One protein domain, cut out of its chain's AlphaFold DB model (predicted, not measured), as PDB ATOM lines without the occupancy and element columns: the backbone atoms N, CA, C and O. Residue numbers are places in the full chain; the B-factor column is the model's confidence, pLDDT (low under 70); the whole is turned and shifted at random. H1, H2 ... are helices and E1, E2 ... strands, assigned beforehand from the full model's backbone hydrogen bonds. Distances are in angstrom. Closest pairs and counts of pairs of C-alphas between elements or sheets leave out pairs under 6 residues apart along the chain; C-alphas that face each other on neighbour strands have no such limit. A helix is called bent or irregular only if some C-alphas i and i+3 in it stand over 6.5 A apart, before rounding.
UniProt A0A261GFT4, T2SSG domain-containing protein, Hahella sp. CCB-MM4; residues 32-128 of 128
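This is residues 32 to 128 of the 128 residues of the protein "T2SSG domain-containing protein" of Hahella sp. CCB-MM4 (UniProt A0A261GFT4). A long helix, H1, runs along one face of a strongly twisted sheet of four strands, and a short helix, H2, packs at a steep angle on part of H1, off the sheet. The other face of the sheet has no named helix over it, and a long stretch with no named element, residues 75 to 96, leads from H2 to the edge strand E1. The printed part has 97 residues, with two named helices and four named strands in the order H1 H2 E1 E2 E3 E4; the sheet has the order E1 - E2 - E3 - E4 and is antiparallel throughout. The class is mixed, helices and strands. The whole is compact, with a radius of gyration of the C-alphas of 12.3 A, and the C-alphas span 37 by 30 by 19 A.

H1, residues 32 to 57, comes first and touches H2, residues 64 to 74, with residues 45 to 53 alone. Their closest C-alphas, those of Leu 46 and Ala 71, are 6.3 A apart, and the two run opposite ways at a steep tilt of 66 degrees. Every O i to N i+4 pair in H1 is within hydrogen-bond range, while in H2 5 of 7 are. H2 is irregular: C-alphas 66 and 69 are 7.8 A apart. H2 is not on the sheet; its closest C-alphas to E1, residues 97 to 102, are those of Leu 64 and Tyr 98, 7.3 A apart. E1 and E2, residues 105 to 109, form a hairpin at 168 degrees between their directions, with N 97 and O 109 at 2.8 A and N 107 and O 99 at 2.9 A, within hydrogen-bond range. E2 and E3, residues 116 to 119, form a hairpin at 157 degrees, with N 118 and O 108 at 2.9 A. E3 and E4, residues 124 to 127, form a hairpin at 143 degrees, with N 126 and O 117 at 2.8 A. The four strands are a meander, each strand the antiparallel neighbour of the one before. The sheet is only just strongly twisted, its C-alphas lying up to 4.5 A off the best plane. H1 is on this sheet at a height over the sheet of 9.6 A, two layers with the helix on one face. It lies over E3, and only just over E2, on which 3 of its C-alphas fall. On the local plane it stands at 9 degrees to E3 and runs along the strands. The closest C-alphas of H1 and E3 are those of Met 43 and Phe 118, 7.1 A apart. H2 and E4 are apart.

H1 begins at C-alpha 32, at (-36.313, -51.416, -6.125), and ends at C-alpha 57, at (-48.943, -36.135, -37.278), a length of 36.9 A. H2 runs from Leu 64 to Ser 74, 14.0 A. E1 runs from Val 97 to Gly 102, 15.1 A, and E2 from Asn 105 to Tyr 109, 13.9 A. E3 runs from Glu 116 to Asp 119, and E4 from Ser 124 to Arg 127, where C-alpha 127 is at (-45.826, -59.740, -20.141).

The two C-alphas farthest apart, those of Glu 32 and Gly 58, are 37.2 A apart. The printed part has no cut and ends at residue 128, the chain's last residue. The link from H2 to E1, with 22 residues, is long; within it residues 83 to 84 pair with residues 87 to 88, antiparallel. The links from E1 to E2 and from E3 to E4 are tight. The mean pLDDT of the printed part is 81.9. Confidence is low, under 70, in residues 82 to 86, 114 to 116 and 122 to 128, and the mean pLDDT of E4 is 55.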
ATOM      1  N   GLU A  32     -35.996 -50.817  -4.818       82.81
ATOM      2  CA  GLU A  32     -36.313 -51.416  -6.125       82.81
ATOM      3  C   GLU A  32     -37.817 -51.374  -6.450       82.81
ATOM      4  O   GLU A  32     -38.205 -51.011  -7.555       82.81
ATOM      5  N   SER A  33     -38.695 -51.604  -5.469       80.44
ATOM      6  CA  SER A  33     -40.151 -51.487  -5.656       80.44
ATOM      7  C   SER A  33     -40.613 -50.093  -6.099       80.44
ATOM      8  O   SER A  33     -41.581 -49.972  -6.846       80.44
ATOM      9  N   TYR A  34     -39.934 -49.038  -5.645       83.56
ATOM     10  CA  TYR A  34     -40.235 -47.665  -6.046       83.56
ATOM     11  C   TYR A  34     -39.775 -47.387  -7.479       83.56
ATOM     12  O   TYR A  34     -40.519 -46.769  -8.235       83.56
ATOM     13  N   LYS A  35     -38.606 -47.904  -7.877       86.19
ATOM     14  CA  LYS A  35     -38.111 -47.801  -9.256       86.19
ATOM     15  C   LYS A  35     -39.074 -48.452 -10.247       86.19
ATOM     16  O   LYS A  35     -39.434 -47.828 -11.238       86.19
ATOM     17  N   VAL A  36     -39.580 -49.646  -9.927       86.00
ATOM     18  CA  VAL A  36     -40.592 -50.332 -10.750       86.00
ATOM     19  C   VAL A  36     -41.872 -49.506 -10.875       86.00
ATOM     20  O   VAL A  36     -42.364 -49.274 -11.978       86.00
ATOM     21  N   LEU A  37     -42.403 -49.003  -9.756       87.12
ATOM     22  CA  LEU A  37     -43.587 -48.140  -9.774       87.12
ATOM     23  C   LEU A  37     -43.363 -46.885 -10.631       87.12
ATOM     24  O   LEU A  37     -44.257 -46.473 -11.374       87.12
ATOM     25  N   ARG A  38     -42.173 -46.289 -10.524       87.88
ATOM     26  CA  ARG A  38     -41.777 -45.110 -11.285       87.88
ATOM     27  C   ARG A  38     -41.725 -45.403 -12.782       87.88
ATOM     28  O   ARG A  38     -42.334 -44.641 -13.525       87.88
ATOM     29  N   VAL A  39     -41.113 -46.508 -13.216       88.00
ATOM     30  CA  VAL A  39     -41.123 -46.905 -14.636       88.00
ATOM     31  C   VAL A  39     -42.537 -47.053 -15.172       88.00
ATOM     32  O   VAL A  39     -42.859 -46.483 -16.211       88.00
ATOM     33  N   ASN A  40     -43.405 -47.753 -14.445       86.62
ATOM     34  CA  ASN A  40     -44.773 -47.980 -14.902       86.62
ATOM     35  C   ASN A  40     -45.536 -46.661 -15.079       86.62
ATOM     36  O   ASN A  40     -46.254 -46.482 -16.061       86.62
ATOM     37  N   CYS A  41     -45.340 -45.710 -14.167       88.62
ATOM     38  CA  CYS A  41     -45.884 -44.364 -14.307       88.62
ATOM     39  C   CYS A  41     -45.284 -43.622 -15.517       88.62
ATOM     40  O   CYS A  41     -46.035 -43.083 -16.332       88.62
ATOM     41  N   GLU A  42     -43.952 -43.609 -15.659       88.69
ATOM     42  CA  GLU A  42     -43.256 -42.885 -16.732       88.69
ATOM     43  C   GLU A  42     -43.671 -43.411 -18.112       88.69
ATOM     44  O   GLU A  42     -43.965 -42.616 -19.004       88.69
ATOM     45  N   MET A  43     -43.793 -44.732 -18.272       86.50
ATOM     46  CA  MET A  43     -44.285 -45.367 -19.497       86.50
ATOM     47  C   MET A  43     -45.716 -44.960 -19.837       86.50
ATOM     48  O   MET A  43     -46.007 -44.660 -20.994       86.50
ATOM     49  N   ILE A  44     -46.612 -44.910 -18.847       87.12
ATOM     50  CA  ILE A  44     -47.998 -44.477 -19.059       87.12
ATOM     51  C   ILE A  44     -48.037 -43.013 -19.511       87.12
ATOM     52  O   ILE A  44     -48.715 -42.691 -20.487       87.12
ATOM     53  N   GLU A  45     -47.310 -42.110 -18.859       90.38
ATOM     54  CA  GLU A  45     -47.328 -40.693 -19.242       90.38
ATOM     55  C   GLU A  45     -46.668 -40.461 -20.609       90.38
ATOM     56  O   GLU A  45     -47.211 -39.744 -21.459       90.38
ATOM     57  N   LEU A  46     -45.547 -41.137 -20.872       88.62
ATOM     58  CA  LEU A  46     -44.858 -41.085 -22.157       88.62
ATOM     59  C   LEU A  46     -45.715 -41.673 -23.288       88.62
ATOM     60  O   LEU A  46     -45.737 -41.117 -24.389       88.62
ATOM     61  N   SER A  47     -46.509 -42.713 -23.009       88.12
ATOM     62  CA  SER A  47     -47.506 -43.240 -23.949       88.12
ATOM     63  C   SER A  47     -48.544 -42.193 -24.344       88.12
ATOM     64  O   SER A  47     -48.873 -42.056 -25.524       88.12
ATOM     65  N   GLY A  48     -49.023 -41.401 -23.381       90.06
ATOM     66  CA  GLY A  48     -49.980 -40.327 -23.629       90.06
ATOM     67  C   GLY A  48     -49.401 -39.251 -24.544       90.06
ATOM     68  O   GLY A  48     -50.070 -38.794 -25.473       90.06
ATOM     69  N   ILE A  49     -48.134 -38.891 -24.333       92.12
ATOM     70  CA  ILE A  49     -47.420 -37.927 -25.176       92.12
ATOM     71  C   ILE A  49     -47.244 -38.470 -26.599       92.12
ATOM     72  O   ILE A  49     -47.546 -37.768 -27.564       92.12
ATOM     73  N   LEU A  50     -46.808 -39.722 -26.744       91.62
ATOM     74  CA  LEU A  50     -46.623 -40.360 -28.050       91.62
ATOM     75  C   LEU A  50     -47.944 -40.510 -28.811       91.62
ATOM     76  O   LEU A  50     -47.992 -40.265 -30.015       91.62
ATOM     77  N   ASN A  51     -49.031 -40.836 -28.115       91.69
ATOM     78  CA  ASN A  51     -50.365 -40.900 -28.705       91.69
ATOM     79  C   ASN A  51     -50.871 -39.520 -29.144       91.69
ATOM     80  O   ASN A  51     -51.505 -39.407 -30.191       91.69
ATOM     81  N   ASN A  52     -50.575 -38.456 -28.392       93.25
ATOM     82  CA  ASN A  52     -50.880 -37.093 -28.832       93.25
ATOM     83  C   ASN A  52     -50.076 -36.708 -30.077       93.25
ATOM     84  O   ASN A  52     -50.661 -36.190 -31.026       93.25
ATOM     85  N   TYR A  53     -48.787 -37.050 -30.127       93.62
ATOM     86  CA  TYR A  53     -47.971 -36.846 -31.323       93.62
ATOM     87  C   TYR A  53     -48.566 -37.570 -32.541       93.62
ATOM     88  O   TYR A  53     -48.752 -36.951 -33.590       93.62
ATOM     89  N   TYR A  54     -48.941 -38.847 -32.385       93.00
ATOM     90  CA  TYR A  54     -49.594 -39.637 -33.434       93.00
ATOM     91  C   TYR A  54     -50.903 -38.995 -33.904       93.00
ATOM     92  O   TYR A  54     -51.169 -38.930 -35.100       93.00
ATOM     93  N   ARG A  55     -51.725 -38.481 -32.982       92.75
ATOM     94  CA  ARG A  55     -52.977 -37.788 -33.330       92.75
ATOM     95  C   ARG A  55     -52.747 -36.527 -34.161       92.75
ATOM     96  O   ARG A  55     -53.597 -36.198 -34.982       92.75
ATOM     97  N   GLU A  56     -51.641 -35.827 -33.937       95.31
ATOM     98  CA  GLU A  56     -51.299 -34.592 -34.648       95.31
ATOM     99  C   GLU A  56     -50.631 -34.850 -36.007       95.31
ATOM    100  O   GLU A  56     -50.899 -34.126 -36.963       95.31
ATOM    101  N   HIS A  57     -49.797 -35.890 -36.107       94.69
ATOM    102  CA  HIS A  57     -48.943 -36.135 -37.278       94.69
ATOM    103  C   HIS A  57     -49.386 -37.333 -38.131       94.69
ATOM    104  O   HIS A  57     -48.944 -37.479 -39.267       94.69
ATOM    105  N   GLY A  58     -50.261 -38.193 -37.608       93.31
ATOM    106  CA  GLY A  58     -50.705 -39.430 -38.258       93.31
ATOM    107  C   GLY A  58     -49.711 -40.594 -38.164       93.31
ATOM    108  O   GLY A  58     -50.005 -41.676 -38.668       93.31
ATOM    109  N   GLU A  59     -48.558 -40.396 -37.524       93.50
ATOM    110  CA  GLU A  59     -47.556 -41.430 -37.272       93.50
ATOM    111  C   GLU A  59     -46.823 -41.201 -35.946       93.50
ATOM    112  O   GLU A  59     -46.733 -40.077 -35.448       93.50
ATOM    113  N   TYR A  60     -46.277 -42.273 -35.370       92.44
ATOM    114  CA  TYR A  60     -45.380 -42.179 -34.222       92.44
ATOM    115  C   TYR A  60     -44.023 -41.621 -34.665       92.44
ATOM    116  O   TYR A  60     -43.579 -41.935 -35.781       92.44
ATOM    117  N   PRO A  61     -43.346 -40.833 -33.810       91.31
ATOM    118  CA  PRO A  61     -42.084 -40.201 -34.170       91.31
ATOM    119  C   PRO A  61     -40.993 -41.243 -34.438       91.31
ATOM    120  O   PRO A  61     -41.048 -42.359 -33.935       91.31
ATOM    121  N   MET A  62     -39.967 -40.895 -35.221       89.12
ATOM    122  CA  MET A  62     -38.856 -41.826 -35.486       89.12
ATOM    123  C   MET A  62     -38.044 -42.169 -34.230       89.12
ATOM    124  O   MET A  62     -37.453 -43.241 -34.161       89.12
ATOM    125  N   ASN A  63     -38.017 -41.269 -33.249       87.88
ATOM    126  CA  ASN A  63     -37.327 -41.423 -31.977       87.88
ATOM    127  C   ASN A  63     -37.979 -40.523 -30.911       87.88
ATOM    128  O   ASN A  63     -38.832 -39.683 -31.211       87.88
ATOM    129  N   LEU A  64     -37.558 -40.679 -29.655       86.75
ATOM    130  CA  LEU A  64     -38.110 -39.913 -28.535       86.75
ATOM    131  C   LEU A  64     -37.705 -38.432 -28.532       86.75
ATOM    132  O   LEU A  64     -38.337 -37.645 -27.829       86.75
ATOM    133  N   LEU A  65     -36.737 -38.012 -29.357       86.56
ATOM    134  CA  LEU A  65     -36.350 -36.600 -29.475       86.56
ATOM    135  C   LEU A  65     -37.517 -35.700 -29.875       86.56
ATOM    136  O   LEU A  65     -37.660 -34.600 -29.347       86.56
ATOM    137  N   ALA A  66     -38.381 -36.174 -30.775       88.31
ATOM    138  CA  ALA A  66     -39.515 -35.392 -31.260       88.31
ATOM    139  C   ALA A  66     -40.515 -35.030 -30.147       88.31
ATOM    140  O   ALA A  66     -41.236 -34.041 -30.262       88.31
ATOM    141  N   VAL A  67     -40.548 -35.816 -29.067       88.94
ATOM    142  CA  VAL A  67     -41.445 -35.631 -27.917       88.94
ATOM    143  C   VAL A  67     -40.705 -35.273 -26.627       88.94
ATOM    144  O   VAL A  67     -41.326 -35.111 -25.577       88.94
ATOM    145  N   GLN A  68     -39.386 -35.105 -26.697       86.19
ATOM    146  CA  GLN A  68     -38.504 -34.921 -25.548       86.19
ATOM    147  C   GLN A  68     -38.900 -33.722 -24.683       86.19
ATOM    148  O   GLN A  68     -38.973 -33.820 -23.456       86.19
ATOM    149  N   LYS A  69     -39.202 -32.588 -25.322       86.50
ATOM    150  CA  LYS A  69     -39.639 -31.382 -24.614       86.50
ATOM    151  C   LYS A  69     -40.930 -31.640 -23.834       86.50
ATOM    152  O   LYS A  69     -40.984 -31.383 -22.635       86.50
ATOM    153  N   SER A  70     -41.938 -32.206 -24.499       88.38
ATOM    154  CA  SER A  70     -43.224 -32.541 -23.883       88.38
ATOM    155  C   SER A  70     -43.065 -33.545 -22.742       88.38
ATOM    156  O   SER A  70     -43.695 -33.374 -21.702       88.38
ATOM    157  N   ALA A  71     -42.189 -34.540 -22.900       86.69
ATOM    158  CA  ALA A  71     -41.861 -35.516 -21.862       86.69
ATOM    159  C   ALA A  71     -41.248 -34.863 -20.619       86.69
ATOM    160  O   ALA A  71     -41.741 -35.064 -19.513       86.69
ATOM    161  N   THR A  72     -40.247 -34.004 -20.796       82.44
ATOM    162  CA  THR A  72     -39.579 -33.307 -19.681       82.44
ATOM    163  C   THR A  72     -40.543 -32.396 -18.916       82.44
ATOM    164  O   THR A  72     -40.528 -32.306 -17.686       82.44
ATOM    165  N   GLU A  73     -41.414 -31.706 -19.651       85.94
ATOM    166  CA  GLU A  73     -42.353 -30.751 -19.073       85.94
ATOM    167  C   GLU A  73     -43.557 -31.428 -18.415       85.94
ATOM    168  O   GLU A  73     -44.079 -30.876 -17.445       85.94
ATOM    169  N   SER A  74     -43.974 -32.606 -18.887       86.56
ATOM    170  CA  SER A  74     -45.251 -33.215 -18.486       86.56
ATOM    171  C   SER A  74     -45.106 -34.408 -17.551       86.56
ATOM    172  O   SER A  74     -46.011 -34.624 -16.751       86.56
ATOM    173  N   ILE A  75     -43.997 -35.154 -17.613       86.69
ATOM    174  CA  ILE A  75     -43.859 -36.369 -16.808       86.69
ATOM    175  C   ILE A  75     -43.592 -36.006 -15.339       86.69
ATOM    176  O   ILE A  75     -42.720 -35.179 -15.037       86.69
ATOM    177  N   ARG A  76     -44.367 -36.581 -14.412       84.06
ATOM    178  CA  ARG A  76     -44.358 -36.256 -12.971       84.06
ATOM    179  C   ARG A  76     -44.430 -37.503 -12.082       84.06
ATOM    180  O   ARG A  76     -45.102 -37.518 -11.055       84.06
ATOM    181  N   CYS A  77     -43.648 -38.523 -12.414       85.62
ATOM    182  CA  CYS A  77     -43.615 -39.815 -11.718       85.62
ATOM    183  C   CYS A  77     -42.653 -39.879 -10.518       85.62
ATOM    184  O   CYS A  77     -41.933 -40.852 -10.324       85.62
ATOM    185  N   GLY A  78     -42.624 -38.830  -9.691       73.25
ATOM    186  CA  GLY A  78     -41.822 -38.786  -8.459       73.25
ATOM    187  C   GLY A  78     -40.439 -38.142  -8.591       73.25
ATOM    188  O   GLY A  78     -39.927 -37.623  -7.601       73.25
ATOM    189  N   ARG A  79     -39.877 -38.051  -9.803       73.50
ATOM    190  CA  ARG A  79     -38.714 -37.207 -10.131       73.50
ATOM    191  C   ARG A  79     -38.883 -36.560 -11.500       73.50
ATOM    192  O   ARG A  79     -39.704 -36.987 -12.308       73.50
ATOM    193  N   VAL A  80     -38.101 -35.508 -11.744       70.38
ATOM    194  CA  VAL A  80     -37.940 -34.964 -13.093       70.38
ATOM    195  C   VAL A  80     -37.169 -35.994 -13.907       70.38
ATOM    196  O   VAL A  80     -36.085 -36.427 -13.509       70.38
ATOM    197  N   VAL A  81     -37.753 -36.385 -15.030       72.50
ATOM    198  CA  VAL A  81     -37.125 -37.276 -15.995       72.50
ATOM    199  C   VAL A  81     -35.819 -36.647 -16.469       72.50
ATOM    200  O   VAL A  81     -35.798 -35.499 -16.916       72.50
ATOM    201  N   THR A  82     -34.721 -37.381 -16.312       65.94
ATOM    202  CA  THR A  82     -33.395 -36.913 -16.725       65.94
ATOM    203  C   THR A  82     -33.130 -37.385 -18.147       65.94
ATOM    204  O   THR A  82     -33.469 -38.509 -18.513       65.94
ATOM    205  N   ILE A  83     -32.571 -36.491 -18.956       63.72
ATOM    206  CA  ILE A  83     -32.217 -36.765 -20.342       63.72
ATOM    207  C   ILE A  83     -30.700 -36.792 -20.432       63.72
ATOM    208  O   ILE A  83     -30.045 -35.783 -20.159       63.72
ATOM    209  N   GLU A  84     -30.165 -37.915 -20.891       64.31
ATOM    210  CA  GLU A  84     -28.767 -38.040 -21.280       64.31
ATOM    211  C   GLU A  84     -28.678 -38.142 -22.808       64.31
ATOM    212  O   GLU A  84     -28.674 -39.213 -23.403       64.31
ATOM    213  N   GLY A  85     -28.639 -36.986 -23.478       65.62
ATOM    214  CA  GLY A  85     -28.573 -36.919 -24.941       65.62
ATOM    215  C   GLY A  85     -29.934 -37.085 -25.626       65.62
ATOM    216  O   GLY A  85     -30.841 -36.282 -25.404       65.62
ATOM    217  N   GLU A  86     -30.053 -38.071 -26.524       67.19
ATOM    218  CA  GLU A  86     -31.265 -38.318 -27.329       67.19
ATOM    219  C   GLU A  86     -32.263 -39.289 -26.679       67.19
ATOM    220  O   GLU A  86     -33.310 -39.587 -27.260       67.19
ATOM    221  N   SER A  87     -31.954 -39.776 -25.478       75.50
ATOM    222  CA  SER A  87     -32.749 -40.769 -24.767       75.50
ATOM    223  C   SER A  87     -33.265 -40.253 -23.430       75.50
ATOM    224  O   SER A  87     -32.752 -39.305 -22.830       75.50
ATOM    225  N   ILE A  88     -34.346 -40.886 -22.988       82.50
ATOM    226  CA  ILE A  88     -34.912 -40.695 -21.662       82.50
ATOM    227  C   ILE A  88     -34.362 -41.806 -20.769       82.50
ATOM    228  O   ILE A  88     -34.497 -42.977 -21.128       82.50
ATOM    229  N   SER A  89     -33.765 -41.441 -19.634       85.75
ATOM    230  CA  SER A  89     -33.212 -42.411 -18.689       85.75
ATOM    231  C   SER A  89     -34.283 -42.958 -17.744       85.75
ATOM    232  O   SER A  89     -35.096 -42.204 -17.202       85.75
ATOM    233  N   ASP A  90     -34.242 -44.264 -17.520       87.12
ATOM    234  CA  ASP A  90     -35.018 -44.987 -16.528       87.12
ATOM    235  C   ASP A  90     -34.450 -44.768 -15.100       87.12
ATOM    236  O   ASP A  90     -33.417 -44.112 -14.907       87.12
ATOM    237  N   PRO A  91     -35.121 -45.270 -14.047       85.38
ATOM    238  CA  PRO A  91     -34.680 -45.104 -12.662       85.38
ATOM    239  C   PRO A  91     -33.372 -45.815 -12.284       85.38
ATOM    240  O   PRO A  91     -32.834 -45.526 -11.213       85.38
ATOM    241  N   TRP A  92     -32.862 -46.730 -13.110       86.00
ATOM    242  CA  TRP A  92     -31.561 -47.381 -12.919       86.00
ATOM    243  C   TRP A  92     -30.430 -46.650 -13.654       86.00
ATOM    244  O   TRP A  92     -29.261 -46.915 -13.383       86.00
ATOM    245  N   GLY A  93     -30.773 -45.664 -14.486       83.38
ATOM    246  CA  GLY A  93     -29.832 -44.851 -15.253       83.38
ATOM    247  C   GLY A  93     -29.628 -45.344 -16.684       83.38
ATOM    248  O   GLY A  93     -28.877 -44.717 -17.428       83.38
ATOM    249  N   ASP A  94     -30.312 -46.415 -17.088       86.38
ATOM    250  CA  ASP A  94     -30.286 -46.917 -18.459       86.38
ATOM    251  C   ASP A  94     -31.296 -46.153 -19.324       86.38
ATOM    252  O   ASP A  94     -32.190 -45.482 -18.823       86.38
ATOM    253  N   SER A  95     -31.167 -46.203 -20.647       86.94
ATOM    254  CA  SER A  95     -32.129 -45.542 -21.542       86.94
ATOM    255  C   SER A  95     -33.366 -46.409 -21.771       86.94
ATOM    256  O   SER A  95     -33.234 -47.606 -22.009       86.94
ATOM    257  N   TYR A  96     -34.561 -45.809 -21.814       87.19
ATOM    258  CA  TYR A  96     -35.740 -46.517 -22.318       87.19
ATOM    259  C   TYR A  96     -35.532 -46.950 -23.769       87.19
ATOM    260  O   TYR A  96     -35.136 -46.151 -24.625       87.19
ATOM    261  N   VAL A  97     -35.877 -48.201 -24.060       88.06
ATOM    262  CA  VAL A  97     -35.846 -48.735 -25.413       88.06
ATOM    263  C   VAL A  97     -37.126 -48.339 -26.134       88.06
ATOM    264  O   VAL A  97     -38.235 -48.659 -25.705       88.06
ATOM    265  N   TYR A  98     -36.956 -47.638 -27.251       87.69
ATOM    266  CA  TYR A  98     -38.025 -47.233 -28.154       87.69
ATOM    267  C   TYR A  98     -37.970 -48.080 -29.428       87.69
ATOM    268  O   TYR A  98     -37.106 -47.878 -30.281       87.69
ATOM    269  N   ASP A  99     -38.889 -49.034 -29.558       88.00
ATOM    270  CA  ASP A  99     -38.942 -49.977 -30.677       88.00
ATOM    271  C   ASP A  99     -40.078 -49.604 -31.638       88.00
ATOM    272  O   ASP A  99     -41.223 -50.033 -31.479       88.00
ATOM    273  N   ARG A 100     -39.774 -48.772 -32.640       84.69
ATOM    274  CA  ARG A 100     -40.719 -48.413 -33.708       84.69
ATOM    275  C   ARG A 100     -40.698 -49.479 -34.803       84.69
ATOM    276  O   ARG A 100     -39.826 -49.479 -35.670       84.69
ATOM    277  N   ARG A 101     -41.721 -50.334 -34.825       84.56
ATOM    278  CA  ARG A 101     -41.910 -51.402 -35.829       84.56
ATOM    279  C   ARG A 101     -42.680 -50.937 -37.070       84.56
ATOM    280  O   ARG A 101     -42.850 -51.695 -38.021       84.56
ATOM    281  N   GLY A 102     -43.161 -49.696 -37.067       80.00
ATOM    282  CA  GLY A 102     -43.854 -49.063 -38.186       80.00
ATOM    283  C   GLY A 102     -44.439 -47.697 -37.808       80.00
ATOM    284  O   GLY A 102     -44.314 -47.272 -36.661       80.00
ATOM    285  N   PRO A 103     -45.114 -47.000 -38.741       79.31
ATOM    286  CA  PRO A 103     -45.688 -45.677 -38.478       79.31
ATOM    287  C   PRO A 103     -46.793 -45.694 -37.413       79.31
ATOM    288  O   PRO A 103     -46.996 -44.699 -36.727       79.31
ATOM    289  N   SER A 104     -47.467 -46.830 -37.235       83.25
ATOM    290  CA  SER A 104     -48.558 -47.025 -36.275       83.25
ATOM    291  C   SER A 104     -48.282 -48.140 -35.266       83.25
ATOM    292  O   SER A 104     -49.219 -48.620 -34.640       83.25
ATOM    293  N   ASN A 105     -47.037 -48.616 -35.154       83.00
ATOM    294  CA  ASN A 105     -46.672 -49.688 -34.231       83.00
ATOM    295  C   ASN A 105     -45.360 -49.350 -33.535       83.00
ATOM    296  O   ASN A 105     -44.320 -49.196 -34.182       83.00
ATOM    297  N   VAL A 106     -45.438 -49.238 -32.217       86.56
ATOM    298  CA  VAL A 106     -44.300 -48.915 -31.380       86.56
ATOM    299  C   VAL A 106     -44.450 -49.568 -30.013       86.56
ATOM    300  O   VAL A 106     -45.517 -49.522 -29.396       86.56
ATOM    301  N   GLY A 107     -43.359 -50.170 -29.556       86.31
ATOM    302  CA  GLY A 107     -43.209 -50.680 -28.204       86.31
ATOM    303  C   GLY A 107     -42.220 -49.838 -27.409       86.31
ATOM    304  O   GLY A 107     -41.298 -49.238 -27.967       86.31
ATOM    305  N   MET A 108     -42.400 -49.827 -26.095       85.94
ATOM    306  CA  MET A 108     -41.473 -49.200 -25.164       85.94
ATOM    307  C   MET A 108     -41.213 -50.114 -23.975       85.94
ATOM    308  O   MET A 108     -42.147 -50.712 -23.445       85.94
ATOM    309  N   TYR A 109     -39.952 -50.235 -23.569       86.69
ATOM    310  CA  TYR A 109     -39.564 -51.010 -22.390       86.69
ATOM    311  C   TYR A 109     -38.295 -50.439 -21.738       86.69
ATOM    312  O   TYR A 109     -37.569 -49.660 -22.354       86.69
ATOM    313  N   SER A 110     -38.045 -50.797 -20.479       87.44
ATOM    314  CA  SER A 110     -36.740 -50.635 -19.822       87.44
ATOM    315  C   SER A 110     -36.077 -52.011 -19.789       87.44
ATOM    316  O   SER A 110     -36.765 -52.996 -19.527       87.44
ATOM    317  N   ASP A 111     -34.769 -52.105 -20.036       87.69
ATOM    318  CA  ASP A 111     -34.047 -53.389 -19.987       87.69
ATOM    319  C   ASP A 111     -34.063 -54.014 -18.583       87.69
ATOM    320  O   ASP A 111     -34.066 -55.237 -18.435       87.69
ATOM    321  N   ASN A 112     -34.173 -53.183 -17.544       85.69
ATOM    322  CA  ASN A 112     -34.333 -53.621 -16.157       85.69
ATOM    323  C   ASN A 112     -35.714 -54.247 -15.885       85.69
ATOM    324  O   ASN A 112     -35.899 -54.925 -14.876       85.69
ATOM    325  N   LEU A 113     -36.674 -54.045 -16.795       81.94
ATOM    326  CA  LEU A 113     -38.028 -54.599 -16.775       81.94
ATOM    327  C   LEU A 113     -38.424 -55.137 -18.156       81.94
ATOM    328  O   LEU A 113     -39.550 -54.929 -18.599       81.94
ATOM    329  N   ALA A 114     -37.511 -55.819 -18.855       67.44
ATOM    330  CA  ALA A 114     -37.737 -56.276 -20.231       67.44
ATOM    331  C   ALA A 114     -38.972 -57.192 -20.393       67.44
ATOM    332  O   ALA A 114     -39.554 -57.272 -21.477       67.44
ATOM    333  N   ASP A 115     -39.403 -57.838 -19.306       68.38
ATOM    334  CA  ASP A 115     -40.622 -58.647 -19.258       68.38
ATOM    335  C   ASP A 115     -41.908 -57.801 -19.215       68.38
ATOM    336  O   ASP A 115     -42.980 -58.342 -19.444       68.38
ATOM    337  N   GLU A 116     -41.846 -56.496 -18.931       66.56
ATOM    338  CA  GLU A 116     -42.990 -55.579 -18.825       66.56
ATOM    339  C   GLU A 116     -42.979 -54.565 -19.986       66.56
ATOM    340  O   GLU A 116     -42.784 -53.362 -19.807       66.56
ATOM    341  N   GLN A 117     -43.182 -55.057 -21.216       72.06
ATOM    342  CA  GLN A 117     -43.245 -54.211 -22.412       72.06
ATOM    343  C   GLN A 117     -44.586 -53.470 -22.499       72.06
ATOM    344  O   GLN A 117     -45.661 -54.070 -22.428       72.06
ATOM    345  N   PHE A 118     -44.537 -52.160 -22.743       73.12
ATOM    346  CA  PHE A 118     -45.723 -51.358 -23.014       73.12
ATOM    347  C   PHE A 118     -45.949 -51.225 -24.529       73.12
ATOM    348  O   PHE A 118     -45.121 -50.653 -25.245       73.12
ATOM    349  N   ASP A 119     -47.066 -51.767 -25.024       76.19
ATOM    350  CA  ASP A 119     -47.478 -51.657 -26.429       76.19
ATOM    351  C   ASP A 119     -48.468 -50.493 -26.591       76.19
ATOM    352  O   ASP A 119     -49.554 -50.480 -26.001       76.19
ATOM    353  N   LEU A 120     -48.088 -49.495 -27.401       72.12
ATOM    354  CA  LEU A 120     -48.912 -48.305 -27.638       72.12
ATOM    355  C   LEU A 120     -50.133 -48.578 -28.515       72.12
ATOM    356  O   LEU A 120     -51.110 -47.837 -28.430       72.12
ATOM    357  N   VAL A 121     -50.104 -49.634 -29.330       70.38
ATOM    358  CA  VAL A 121     -51.201 -49.985 -30.238       70.38
ATOM    359  C   VAL A 121     -52.362 -50.590 -29.466       70.38
ATOM    360  O   VAL A 121     -53.518 -50.237 -29.696       70.38
ATOM    361  N   SER A 122     -52.065 -51.501 -28.541       65.94
ATOM    362  CA  SER A 122     -53.074 -52.121 -27.684       65.94
ATOM    363  C   SER A 122     -53.368 -51.302 -26.426       65.94
ATOM    364  O   SER A 122     -54.370 -51.563 -25.757       65.94
ATOM    365  N   GLY A 123     -52.513 -50.329 -26.087       61.56
ATOM    366  CA  GLY A 123     -52.595 -49.577 -24.836       61.56
ATOM    367  C   GLY A 123     -52.449 -50.476 -23.606       61.56
ATOM    368  O   GLY A 123     -52.991 -50.161 -22.546       61.56
ATOM    369  N   SER A 124     -51.782 -51.623 -23.757       59.41
ATOM    370  CA  SER A 124     -51.661 -52.643 -22.717       59.41
ATOM    371  C   SER A 124     -50.206 -52.886 -22.353       59.41
ATOM    372  O   SER A 124     -49.348 -53.008 -23.225       59.41
ATOM    373  N   MET A 125     -49.964 -53.068 -21.060       57.28
ATOM    374  CA  MET A 125     -48.712 -53.620 -20.565       57.28
ATOM    375  C   MET A 125     -48.743 -55.135 -20.782       57.28
ATOM    376  O   MET A 125     -49.588 -55.834 -20.215       57.28
ATOM    377  N   GLY A 126     -47.897 -55.625 -21.680       55.59
ATOM    378  CA  GLY A 126     -47.744 -57.042 -21.973       55.59
ATOM    379  C   GLY A 126     -46.655 -57.646 -21.099       55.59
ATOM    380  O   GLY A 126     -45.611 -57.030 -20.899       55.59
ATOM    381  N   ARG A 127     -46.902 -58.861 -20.598       49.44
ATOM    382  CA  ARG A 127     -45.826 -59.740 -20.141       49.44
ATOM    383  C   ARG A 127     -45.380 -60.604 -21.309       49.44
ATOM    384  O   ARG A 127     -46.242 -61.262 -21.896       49.44
ATOM    385  N   ASN A 128     -44.095 -60.553 -21.654       49.38
ATOM    386  CA  ASN A 128     -43.511 -61.517 -22.592       49.38
ATOM    387  C   ASN A 128     -43.441 -62.916 -21.967       49.38
ATOM    388  O   ASN A 128     -43.265 -63.011 -20.731       49.38
TER     389      ASN A 128